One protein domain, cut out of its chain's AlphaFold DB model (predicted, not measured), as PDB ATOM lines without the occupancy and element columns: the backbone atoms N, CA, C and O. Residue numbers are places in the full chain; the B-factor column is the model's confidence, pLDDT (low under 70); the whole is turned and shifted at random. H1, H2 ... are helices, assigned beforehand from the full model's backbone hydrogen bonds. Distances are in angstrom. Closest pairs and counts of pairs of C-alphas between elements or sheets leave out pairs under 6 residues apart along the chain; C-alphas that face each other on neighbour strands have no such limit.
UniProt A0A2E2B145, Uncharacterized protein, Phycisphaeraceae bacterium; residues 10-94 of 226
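What this domain is: This is residues 10 to 94 of the 226 residues of an uncharacterized protein of Phycisphaeraceae bacterium (UniProt A0A2E2B145). A long link joins one lone helix, H1, to a head of three side by side, H2, H3 and H4. The printed part has 85 residues with four named helices in this order: all helix. It is loose, radius of gyration of the C-alphas 17.3 A, spanning 54 by 28 by 17 A.

How they stand to each other: H1, residues 10 to 29, touches no helix. H2, residues 49 to 57, and H3, residues 63 to 73, form a hairpin at 7 degrees; C-alphas 49 and 70 are closest, 6.0 A. H4, residues 78 to 93, forms another with H3 at 28 degrees, touching with 78 to 85 alone; C-alphas 68 and 81 are closest, 5.8 A. Every O i to N i+4 pair is within hydrogen-bond range in H1, H2 and H4, 5 of 7 in H3.

Where its parts are: H1 starts at C-alpha 10, (355.416, 397.414, 783.556), and is 28.6 A long; H4, 22.6 A, ends at C-alpha 93, (334.980, 362.862, 797.128).

The domain as a whole: The printed part has no cut; its long link is residues 30 to 48, with pLDDT under 70 at 31 to 48.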
ATOM      1  N   THR A  10     355.590 395.997 783.202       74.12
ATOM      2  CA  THR A  10     355.416 397.414 783.556       74.12
ATOM      3  C   THR A  10     354.459 397.594 784.733       74.12
ATOM      4  O   THR A  10     354.779 398.330 785.663       74.12
ATOM      5  N   VAL A  11     353.327 396.888 784.749       74.94
ATOM      6  CA  VAL A  11     352.354 396.946 785.852       74.94
ATOM      7  C   VAL A  11     352.965 396.411 787.150       74.94
ATOM      8  O   VAL A  11     352.799 397.033 788.196       74.94
ATOM      9  N   THR A  12     353.753 395.333 787.088       68.94
ATOM     10  CA  THR A  12     354.469 394.791 788.259       68.94
ATOM     11  C   THR A  12     355.520 395.777 788.781       68.94
ATOM     12  O   THR A  12     355.621 396.004 789.985       68.94
ATOM     13  N   ALA A  13     356.272 396.426 787.886       71.69
ATOM     14  CA  ALA A  13     357.249 397.443 788.269       71.69
ATOM     15  C   ALA A  13     356.581 398.674 788.909       71.69
ATOM     16  O   ALA A  13     357.083 399.200 789.903       71.69
ATOM     17  N   MET A  14     355.427 399.103 788.384       75.75
ATOM     18  CA  MET A  14     354.637 400.186 788.973       75.75
ATOM     19  C   MET A  14     354.081 399.797 790.344       75.75
ATOM     20  O   MET A  14     354.181 400.587 791.277       75.75
ATOM     21  N   ALA A  15     353.564 398.579 790.497       68.50
ATOM     22  CA  ALA A  15     353.060 398.067 791.767       68.50
ATOM     23  C   ALA A  15     354.145 398.042 792.859       68.50
ATOM     24  O   ALA A  15     353.922 398.523 793.970       68.50
ATOM     25  N   LEU A  16     355.354 397.579 792.522       69.75
ATOM     26  CA  LEU A  16     356.507 397.601 793.427       69.75
ATOM     27  C   LEU A  16     356.935 399.026 793.801       69.75
ATOM     28  O   LEU A  16     357.293 399.278 794.951       69.75
ATOM     29  N   ALA A  17     356.906 399.962 792.849       74.06
ATOM     30  CA  ALA A  17     357.238 401.360 793.112       74.06
ATOM     31  C   ALA A  17     356.200 402.030 794.027       74.06
ATOM     32  O   ALA A  17     356.574 402.715 794.975       74.06
ATOM     33  N   VAL A  18     354.910 401.787 793.783       76.25
ATOM     34  CA  VAL A  18     353.808 402.306 794.607       76.25
ATOM     35  C   VAL A  18     353.875 401.740 796.024       76.25
ATOM     36  O   VAL A  18     353.759 402.509 796.973       76.25
ATOM     37  N   ASN A  19     354.162 400.443 796.180       69.56
ATOM     38  CA  ASN A  19     354.398 399.828 797.487       69.56
ATOM     39  C   ASN A  19     355.534 400.501 798.249       69.56
ATOM     40  O   ASN A  19     355.351 400.899 799.391       69.56
ATOM     41  N   LYS A  20     356.688 400.706 797.608       73.06
ATOM     42  CA  LYS A  20     357.823 401.379 798.257       73.06
ATOM     43  C   LYS A  20     357.476 402.790 798.722       73.06
ATOM     44  O   LYS A  20     357.903 403.188 799.800       73.06
ATOM     45  N   VAL A  21     356.714 403.541 797.924       77.12
ATOM     46  CA  VAL A  21     356.292 404.902 798.284       77.12
ATOM     47  C   VAL A  21     355.279 404.879 799.428       77.12
ATOM     48  O   VAL A  21     355.438 405.642 800.373       77.12
ATOM     49  N   LEU A  22     354.282 403.993 799.388       72.31
ATOM     50  CA  LEU A  22     353.287 403.854 800.456       72.31
ATOM     51  C   LEU A  22     353.926 403.420 801.775       72.31
ATOM     52  O   LEU A  22     353.655 404.038 802.800       72.31
ATOM     53  N   THR A  23     354.819 402.431 801.743       70.31
ATOM     54  CA  THR A  23     355.592 401.987 802.906       70.31
ATOM     55  C   THR A  23     356.462 403.117 803.461       70.31
ATOM     56  O   THR A  23     356.450 403.362 804.663       70.31
ATOM     57  N   ALA A  24     357.160 403.870 802.606       70.44
ATOM     58  CA  ALA A  24     357.967 405.010 803.047       70.44
ATOM     59  C   ALA A  24     357.115 406.140 803.655       70.44
ATOM     60  O   ALA A  24     357.502 406.725 804.664       70.44
ATOM     61  N   CYS A  25     355.949 406.439 803.075       71.94
ATOM     62  CA  CYS A  25     355.008 407.406 803.637       71.94
ATOM     63  C   CYS A  25     354.413 406.926 804.966       71.94
ATOM     64  O   CYS A  25     354.224 407.741 805.860       71.94
ATOM     65  N   TYR A  26     354.133 405.629 805.105       69.62
ATOM     66  CA  TYR A  26     353.630 405.043 806.344       69.62
ATOM     67  C   TYR A  26     354.653 405.179 807.476       69.62
ATOM     68  O   TYR A  26     354.324 405.741 808.517       69.62
ATOM     69  N   HIS A  27     355.908 404.793 807.228       71.94
ATOM     70  CA  HIS A  27     357.008 404.961 808.186       71.94
ATOM     71  C   HIS A  27     357.269 406.429 808.542       71.94
ATOM     72  O   HIS A  27     357.575 406.734 809.685       71.94
ATOM     73  N   ALA A  28     357.096 407.357 807.595       74.94
ATOM     74  CA  ALA A  28     357.255 408.791 807.853       74.94
ATOM     75  C   ALA A  28     356.116 409.414 808.685       74.94
ATOM     76  O   ALA A  28     356.284 410.500 809.234       74.94
ATOM     77  N   VAL A  29     354.939 408.782 808.730       75.12
ATOM     78  CA  VAL A  29     353.788 409.246 809.525       75.12
ATOM     79  C   VAL A  29     353.739 408.547 810.886       75.12
ATOM     80  O   VAL A  29     353.272 409.137 811.860       75.12
ATOM     81  N   TYR A  30     354.234 407.313 810.962       72.06
ATOM     82  CA  TYR A  30     354.234 406.475 812.154       72.06
ATOM     83  C   TYR A  30     355.677 406.066 812.497       72.06
ATOM     84  O   TYR A  30     356.104 404.960 812.179       72.06
ATOM     85  N   ASP A  31     356.416 406.966 813.160       62.59
ATOM     86  CA  ASP A  31     357.848 406.816 813.514       62.59
ATOM     87  C   ASP A  31     358.177 405.562 814.366       62.59
ATOM     88  O   ASP A  31     359.331 405.141 814.414       62.59
ATOM     89  N   ASP A  32     357.179 404.950 815.019       60.78
ATOM     90  CA  ASP A  32     357.317 403.769 815.895       60.78
ATOM     91  C   ASP A  32     356.785 402.461 815.260       60.78
ATOM     92  O   ASP A  32     356.518 401.481 815.965       60.78
ATOM     93  N   ALA A  33     356.575 402.419 813.938       60.06
ATOM     94  CA  ALA A  33     356.098 401.209 813.266       60.06
ATOM     95  C   ALA A  33     357.106 400.049 813.426       60.06
ATOM     96  O   ALA A  33     358.258 400.124 812.999       60.06
ATOM     97  N   ILE A  34     356.663 398.958 814.060       59.25
ATOM     98  CA  ILE A  34     357.480 397.759 814.295       59.25
ATOM     99  C   ILE A  34     357.736 397.059 812.953       59.25
ATOM    100  O   ILE A  34     356.824 396.899 812.140       59.25
ATOM    101  N   GLU A  35     358.978 396.625 812.732       51.91
ATOM    102  CA  GLU A  35     359.429 395.909 811.534       51.91
ATOM    103  C   GLU A  35     358.505 394.702 811.246       51.91
ATOM    104  O   GLU A  35     358.519 393.703 811.968       51.91
ATOM    105  N   GLY A  36     357.641 394.827 810.228       56.00
ATOM    106  CA  GLY A  36     356.617 393.832 809.874       56.00
ATOM    107  C   GLY A  36     355.191 394.370 809.694       56.00
ATOM    108  O   GLY A  36     354.373 393.664 809.111       56.00
ATOM    109  N   ASP A  37     354.899 395.603 810.120       51.34
ATOM    110  CA  ASP A  37     353.571 396.240 809.985       51.34
ATOM    111  C   ASP A  37     353.479 397.184 808.765       51.34
ATOM    112  O   ASP A  37     352.837 398.234 808.786       51.34
ATOM    113  N   GLU A  38     354.190 396.845 807.687       59.56
ATOM    114  CA  GLU A  38     354.192 397.631 806.453       59.56
ATOM    115  C   GLU A  38     352.907 397.392 805.647       59.56
ATOM    116  O   GLU A  38     352.437 396.258 805.516       59.56
ATOM    117  N   LEU A  39     352.369 398.450 805.028       53.56
ATOM    118  CA  LEU A  39     351.300 398.364 804.025       53.56
ATOM    119  C   LEU A  39     351.818 397.670 802.753       53.56
ATOM    120  O   LEU A  39     352.073 398.301 801.729       53.56
ATOM    121  N   VAL A  40     351.984 396.352 802.803       52.91
ATOM    122  CA  VAL A  40     352.325 395.548 801.634       52.91
ATOM    123  C   VAL A  40     351.049 395.372 800.815       52.91
ATOM    124  O   VAL A  40     350.206 394.537 801.150       52.91
ATOM    125  N   LEU A  41     350.886 396.102 799.700       51.97
ATOM    126  CA  LEU A  41     349.981 395.598 798.666       51.97
ATOM    127  C   LEU A  41     350.593 394.277 798.216       51.97
ATOM    128  O   LEU A  41     351.671 394.271 797.614       51.97
ATOM    129  N   LEU A  42     349.920 393.169 798.531       49.00
ATOM    130  CA  LEU A  42     350.195 391.832 798.010       49.00
ATOM    131  C   LEU A  42     349.989 391.845 796.492       49.00
ATOM    132  O   LEU A  42     349.037 391.309 795.941       49.00
ATOM    133  N   THR A  43     350.906 392.499 795.798       51.19
ATOM    134  CA  THR A  43     351.061 392.433 794.357       51.19
ATOM    135  C   THR A  43     352.003 391.271 794.130       51.19
ATOM    136  O   THR A  43     353.171 391.429 793.779       51.19
ATOM    137  N   ALA A  44     351.505 390.063 794.421       49.28
ATOM    138  CA  ALA A  44     352.157 388.882 793.893       49.28
ATOM    139  C   ALA A  44     352.284 389.104 792.380       49.28
ATOM    140  O   ALA A  44     351.320 389.592 791.775       49.28
ATOM    141  N   PRO A  45     353.450 388.819 791.771       51.12
ATOM    142  CA  PRO A  45     353.546 388.838 790.321       51.12
ATOM    143  C   PRO A  45     352.375 388.004 789.818       51.12
ATOM    144  O   PRO A  45     352.205 386.876 790.283       51.12
ATOM    145  N   LEU A  46     351.514 388.601 788.988       56.28
ATOM    146  CA  LEU A  46     350.410 387.896 788.348       56.28
ATOM    147  C   LEU A  46     351.055 386.699 787.653       56.28
ATOM    148  O   LEU A  46     351.665 386.873 786.597       56.28
ATOM    149  N   ALA A  47     351.020 385.525 788.289       57.75
ATOM    150  CA  ALA A  47     351.505 384.307 787.677       57.75
ATOM    151  C   ALA A  47     350.715 384.227 786.382       57.75
ATOM    152  O   ALA A  47     349.481 384.286 786.417       57.75
ATOM    153  N   ALA A  48     351.406 384.255 785.241       64.94
ATOM    154  CA  ALA A  48     350.715 384.299 783.969       64.94
ATOM    155  C   ALA A  48     349.769 383.098 783.974       64.94
ATOM    156  O   ALA A  48     350.206 381.963 784.150       64.94
ATOM    157  N   THR A  49     348.465 383.343 783.870       71.31
ATOM    158  CA  THR A  49     347.453 382.282 783.969       71.31
ATOM    159  C   THR A  49     347.743 381.156 782.973       71.31
ATOM    160  O   THR A  49     347.476 379.993 783.262       71.31
ATOM    161  N   THR A  50     348.399 381.498 781.861       78.38
ATOM    162  CA  THR A  50     348.984 380.585 780.880       78.38
ATOM    163  C   THR A  50     350.046 379.643 781.457       78.38
ATOM    164  O   THR A  50     349.967 378.450 781.204       78.38
ATOM    165  N   GLU A  51     351.003 380.117 782.259       81.06
ATOM    166  CA  GLU A  51     352.050 379.272 782.861       81.06
ATOM    167  C   GLU A  51     351.453 378.287 783.871       81.06
ATOM    168  O   GLU A  51     351.769 377.100 783.855       81.06
ATOM    169  N   VAL A  52     350.522 378.749 784.713       84.31
ATOM    170  CA  VAL A  52     349.811 377.874 785.661       84.31
ATOM    171  C   VAL A  52     348.986 376.826 784.906       84.31
ATOM    172  O   VAL A  52     348.977 375.653 785.282       84.31
ATOM    173  N   GLN A  53     348.329 377.219 783.811       83.81
ATOM    174  CA  GLN A  53     347.578 376.309 782.951       83.81
ATOM    175  C   GLN A  53     348.484 375.283 782.255       83.81
ATOM    176  O   GLN A  53     348.119 374.109 782.186       83.81
ATOM    177  N   GLU A  54     349.648 375.692 781.753       85.94
ATOM    178  CA  GLU A  54     350.623 374.802 781.115       85.94
ATOM    179  C   GLU A  54     351.183 373.785 782.111       85.94
ATOM    180  O   GLU A  54     351.162 372.587 781.830       85.94
ATOM    181  N   LEU A  55     351.591 374.227 783.306       86.19
ATOM    182  CA  LEU A  55     352.087 373.345 784.366       86.19
ATOM    183  C   LEU A  55     351.018 372.350 784.834       86.19
ATOM    184  O   LEU A  55     351.323 371.179 785.069       86.19
ATOM    185  N   PHE A  56     349.766 372.795 784.947       87.81
ATOM    186  CA  PHE A  56     348.651 371.932 785.330       87.81
ATOM    187  C   PHE A  56     348.314 370.916 784.230       87.81
ATOM    188  O   PHE A  56     348.157 369.729 784.504       87.81
ATOM    189  N   THR A  57     348.267 371.352 782.968       88.44
ATOM    190  CA  THR A  57     347.976 370.473 781.819       88.44
ATOM    191  C   THR A  57     349.095 369.456 781.588       88.44
ATOM    192  O   THR A  57     348.827 368.320 781.206       88.44
ATOM    193  N   ALA A  58     350.345 369.834 781.867       89.12
ATOM    194  CA  ALA A  58     351.497 368.938 781.846       89.12
ATOM    195  C   ALA A  58     351.546 367.969 783.047       89.12
ATOM    196  O   ALA A  58     352.420 367.107 783.090       89.12
ATOM    197  N   GLY A  59     350.637 368.100 784.024       86.75
ATOM    198  CA  GLY A  59     350.603 367.271 785.231       86.75
ATOM    199  C   GLY A  59     351.754 367.536 786.206       86.75
ATOM    200  O   GLY A  59     352.034 366.698 787.058       86.75
ATOM    201  N   ILE A  60     352.439 368.676 786.073       89.25
ATOM    202  CA  ILE A  60     353.581 369.060 786.917       89.25
ATOM    203  C   ILE A  60     353.095 369.598 788.266       89.25
ATOM    204  O   ILE A  60     353.742 369.380 789.288       89.25
ATOM    205  N   ILE A  61     351.953 370.287 788.270       86.94
ATOM    206  CA  ILE A  61     351.289 370.770 789.483       86.94
ATOM    207  C   ILE A  61     349.878 370.195 789.571       86.94
ATOM    208  O   ILE A  61     349.213 369.976 788.559       86.94
ATOM    209  N   ASP A  62     349.418 369.959 790.792       87.69
ATOM    210  CA  ASP A  62     348.085 369.443 791.073       87.69
ATOM    211  C   ASP A  62     347.033 370.561 791.152       87.69
ATOM    212  O   ASP A  62     347.336 371.758 791.175       87.69
ATOM    213  N   ILE A  63     345.755 370.171 791.188       85.44
ATOM    214  CA  ILE A  63     344.639 371.126 791.263       85.44
ATOM    215  C   ILE A  63     344.662 371.933 792.569       85.44
ATOM    216  O   ILE A  63     344.189 373.068 792.591       85.44
ATOM    217  N   GLU A  64     345.233 371.375 793.643       86.31
ATOM    218  CA  GLU A  64     345.356 372.058 794.932       86.31
ATOM    219  C   GLU A  64     346.382 373.194 794.893       86.31
ATOM    220  O   GLU A  64     346.184 374.200 795.573       86.31
ATOM    221  N   SER A  65     347.410 373.083 794.050       87.00
ATOM    222  CA  SER A  65     348.400 374.140 793.821       87.00
ATOM    223  C   SER A  65     347.980 375.108 792.707       87.00
ATOM    224  O   SER A  65     348.193 376.317 792.813       87.00
ATOM    225  N   ALA A  66     347.347 374.605 791.643       87.50
ATOM    226  CA  ALA A  66     346.964 375.408 790.480       87.50
ATOM    227  C   ALA A  66     345.769 376.341 790.752       87.50
ATOM    228  O   ALA A  66     345.764 377.492 790.311       87.50
ATOM    229  N   LEU A  67     344.754 375.870 791.488       86.94
ATOM    230  CA  LEU A  67     343.517 376.623 791.716       86.94
ATOM    231  C   LEU A  67     343.738 377.905 792.547       86.94
ATOM    232  O   LEU A  67     343.230 378.951 792.137       86.94
ATOM    233  N   PRO A  68     344.507 377.893 793.656       88.06
ATOM    234  CA  PRO A  68     344.822 379.109 794.402       88.06
ATOM    235  C   PRO A  68     345.636 380.102 793.583       88.06
ATOM    236  O   PRO A  68     345.312 381.282 793.593       88.06
ATOM    237  N   ALA A  69     346.635 379.639 792.826       84.31
ATOM    238  CA  ALA A  69     347.465 380.504 791.989       84.31
ATOM    239  C   ALA A  69     346.648 381.200 790.883       84.31
ATOM    240  O   ALA A  69     346.805 382.400 790.644       84.31
ATOM    241  N   ALA A  70     345.728 380.467 790.250       84.00
ATOM    242  CA  ALA A  70     344.839 381.007 789.226       84.00
ATOM    243  C   ALA A  70     343.817 381.997 789.807       84.00
ATOM    244  O   ALA A  70     343.650 383.092 789.276       84.00
ATOM    245  N   LEU A  71     343.154 381.647 790.915       83.19
ATOM    246  CA  LEU A  71     342.159 382.516 791.552       83.19
ATOM    247  C   LEU A  71     342.789 383.763 792.171       83.19
ATOM    248  O   LEU A  71     342.212 384.843 792.075       83.19
ATOM    249  N   HIS A  72     343.988 383.640 792.736       82.44
ATOM    250  CA  HIS A  72     344.747 384.779 793.237       82.44
ATOM    251  C   HIS A  72     345.117 385.745 792.101       82.44
ATOM    252  O   HIS A  72     344.965 386.954 792.243       82.44
ATOM    253  N   SER A  73     345.487 385.218 790.928       77.19
ATOM    254  CA  SER A  73     345.767 386.025 789.727       77.19
ATOM    255  C   SER A  73     344.520 386.708 789.145       77.19
ATOM    256  O   SER A  73     344.634 387.709 788.444       77.19
ATOM    257  N   LEU A  74     343.325 386.195 789.453       77.94
ATOM    258  CA  LEU A  74     342.033 386.792 789.094       77.94
ATOM    259  C   LEU A  74     341.506 387.778 790.156       77.94
ATOM    260  O   LEU A  74     340.409 388.309 789.993       77.94
ATOM    261  N   GLY A  75     342.265 388.030 791.229       77.38
ATOM    262  CA  GLY A  75     341.869 388.928 792.320       77.38
ATOM    263  C   GLY A  75     340.913 388.302 793.341       77.38
ATOM    264  O   GLY A  75     340.253 389.029 794.080       77.38
ATOM    265  N   GLY A  76     340.816 386.971 793.385       80.12
ATOM    266  CA  GLY A  76     340.018 386.263 794.381       80.12
ATOM    267  C   GLY A  76     340.567 386.464 795.792       80.12
ATOM    268  O   GLY A  76     341.771 386.355 796.031       80.12
ATOM    269  N   SER A  77     339.676 386.727 796.745       83.81
ATOM    270  CA  SER A  77     340.039 386.822 798.159       83.81
ATOM    271  C   SER A  77     340.417 385.452 798.737       83.81
ATOM    272  O   SER A  77     339.981 384.405 798.250       83.81
ATOM    273  N   ALA A  78     341.183 385.438 799.832       79.62
ATOM    274  CA  ALA A  78     341.580 384.198 800.510       79.62
ATOM    275  C   ALA A  78     340.376 383.301 800.878       79.62
ATOM    276  O   ALA A  78     340.448 382.080 800.758       79.62
ATOM    277  N   VAL A  79     339.241 383.910 801.246       86.44
ATOM    278  CA  VAL A  79     337.997 383.204 801.594       86.44
ATOM    279  C   VAL A  79     337.362 382.536 800.368       86.44
ATOM    280  O   VAL A  79     336.876 381.407 800.451       86.44
ATOM    281  N   GLU A  80     337.381 383.198 799.210       87.62
ATOM    282  CA  GLU A  80     336.849 382.641 797.961       87.62
ATOM    283  C   GLU A  80     337.719 381.499 797.433       87.62
ATOM    284  O   GLU A  80     337.182 380.487 796.972       87.62
ATOM    285  N   ILE A  81     339.043 381.629 797.567       87.44
ATOM    286  CA  ILE A  81     340.019 380.588 797.229       87.44
ATOM    287  C   ILE A  81     339.797 379.347 798.099       87.44
ATOM    288  O   ILE A  81     339.647 378.236 797.585       87.44
ATOM    289  N   GLU A  82     339.711 379.526 799.418       87.50
ATOM    290  CA  GLU A  82     339.485 378.422 800.349       87.50
ATOM    291  C   GLU A  82     338.119 377.755 800.112       87.50
ATOM    292  O   GLU A  82     338.000 376.524 800.098       87.50
ATOM    293  N   GLY A  83     337.080 378.556 799.857       89.31
ATOM    294  CA  GLY A  83     335.752 378.066 799.502       89.31
ATOM    295  C   GLY A  83     335.745 377.264 798.197       89.31
ATOM    296  O   GLY A  83     335.084 376.225 798.117       89.31
ATOM    297  N   ALA A  84     336.491 377.704 797.181       87.31
ATOM    298  CA  ALA A  84     336.626 376.995 795.911       87.31
ATOM    299  C   ALA A  84     337.353 375.651 796.075       87.31
ATOM    300  O   ALA A  84     336.862 374.635 795.577       87.31
ATOM    301  N   LEU A  85     338.449 375.615 796.842       89.69
ATOM    302  CA  LEU A  85     339.161 374.376 797.171       89.69
ATOM    303  C   LEU A  85     338.266 373.385 797.925       89.69
ATOM    304  O   LEU A  85     338.220 372.204 797.582       89.69
ATOM    305  N   LYS A  86     337.507 373.850 798.927       89.44
ATOM    306  CA  LYS A  86     336.570 373.001 799.684       89.44
ATOM    307  C   LYS A  86     335.494 372.390 798.786       89.44
ATOM    308  O   LYS A  86     335.253 371.187 798.866       89.44
ATOM    309  N   ARG A  87     334.884 373.185 797.896       88.12
ATOM    310  CA  ARG A  87     333.900 372.680 796.920       88.12
ATOM    311  C   ARG A  87     334.517 371.657 795.970       88.12
ATOM    312  O   ARG A  87     333.881 370.645 795.694       88.12
ATOM    313  N   ARG A  88     335.750 371.890 795.511       86.19
ATOM    314  CA  ARG A  88     336.449 370.963 794.618       86.19
ATOM    315  C   ARG A  88     336.751 369.629 795.299       86.19
ATOM    316  O   ARG A  88     336.358 368.595 794.774       86.19
ATOM    317  N   ARG A  89     337.321 369.652 796.508       84.56
ATOM    318  CA  ARG A  89     337.558 368.438 797.309       84.56
ATOM    319  C   ARG A  89     336.269 367.665 797.583       84.56
ATOM    320  O   ARG A  89     336.277 366.441 797.564       84.56
ATOM    321  N   GLN A  90     335.159 368.359 797.840       83.81
ATOM    322  CA  GLN A  90     333.867 367.704 798.048       83.81
ATOM    323  C   GLN A  90     333.318 367.083 796.757       83.81
ATOM    324  O   GLN A  90     332.742 366.000 796.805       83.81
ATOM    325  N   ALA A  91     333.512 367.733 795.608       81.12
ATOM    326  CA  ALA A  91     333.131 367.185 794.309       81.12
ATOM    327  C   ALA A  91     333.961 365.943 793.944       81.12
ATOM    328  O   ALA A  91     333.396 364.965 793.466       81.12
ATOM    329  N   ASP A  92     335.266 365.955 794.228       78.19
ATOM    330  CA  ASP A  92     336.148 364.811 793.979       78.19
ATOM    331  C   ASP A  92     335.821 363.631 794.914       78.19
ATOM    332  O   ASP A  92     335.767 362.494 794.455       78.19
ATOM    333  N   LYS A  93     335.482 363.889 796.188       76.44
ATOM    334  CA  LYS A  93     334.980 362.862 797.128       76.44
ATOM    335  C   LYS A  93     333.635 362.259 796.727       76.44
ATOM    336  O   LYS A  93     333.345 361.125 797.075       76.44
ATOM    337  N   ASN A  94     332.799 363.028 796.039       75.50
ATOM    338  CA  ASN A  94     331.486 362.577 795.592       75.50
ATOM    339  C   ASN A  94     331.533 361.973 794.176       75.50
ATOM    340  O   ASN A  94     330.479 361.662 793.620       75.50
TER     341      ASN A  94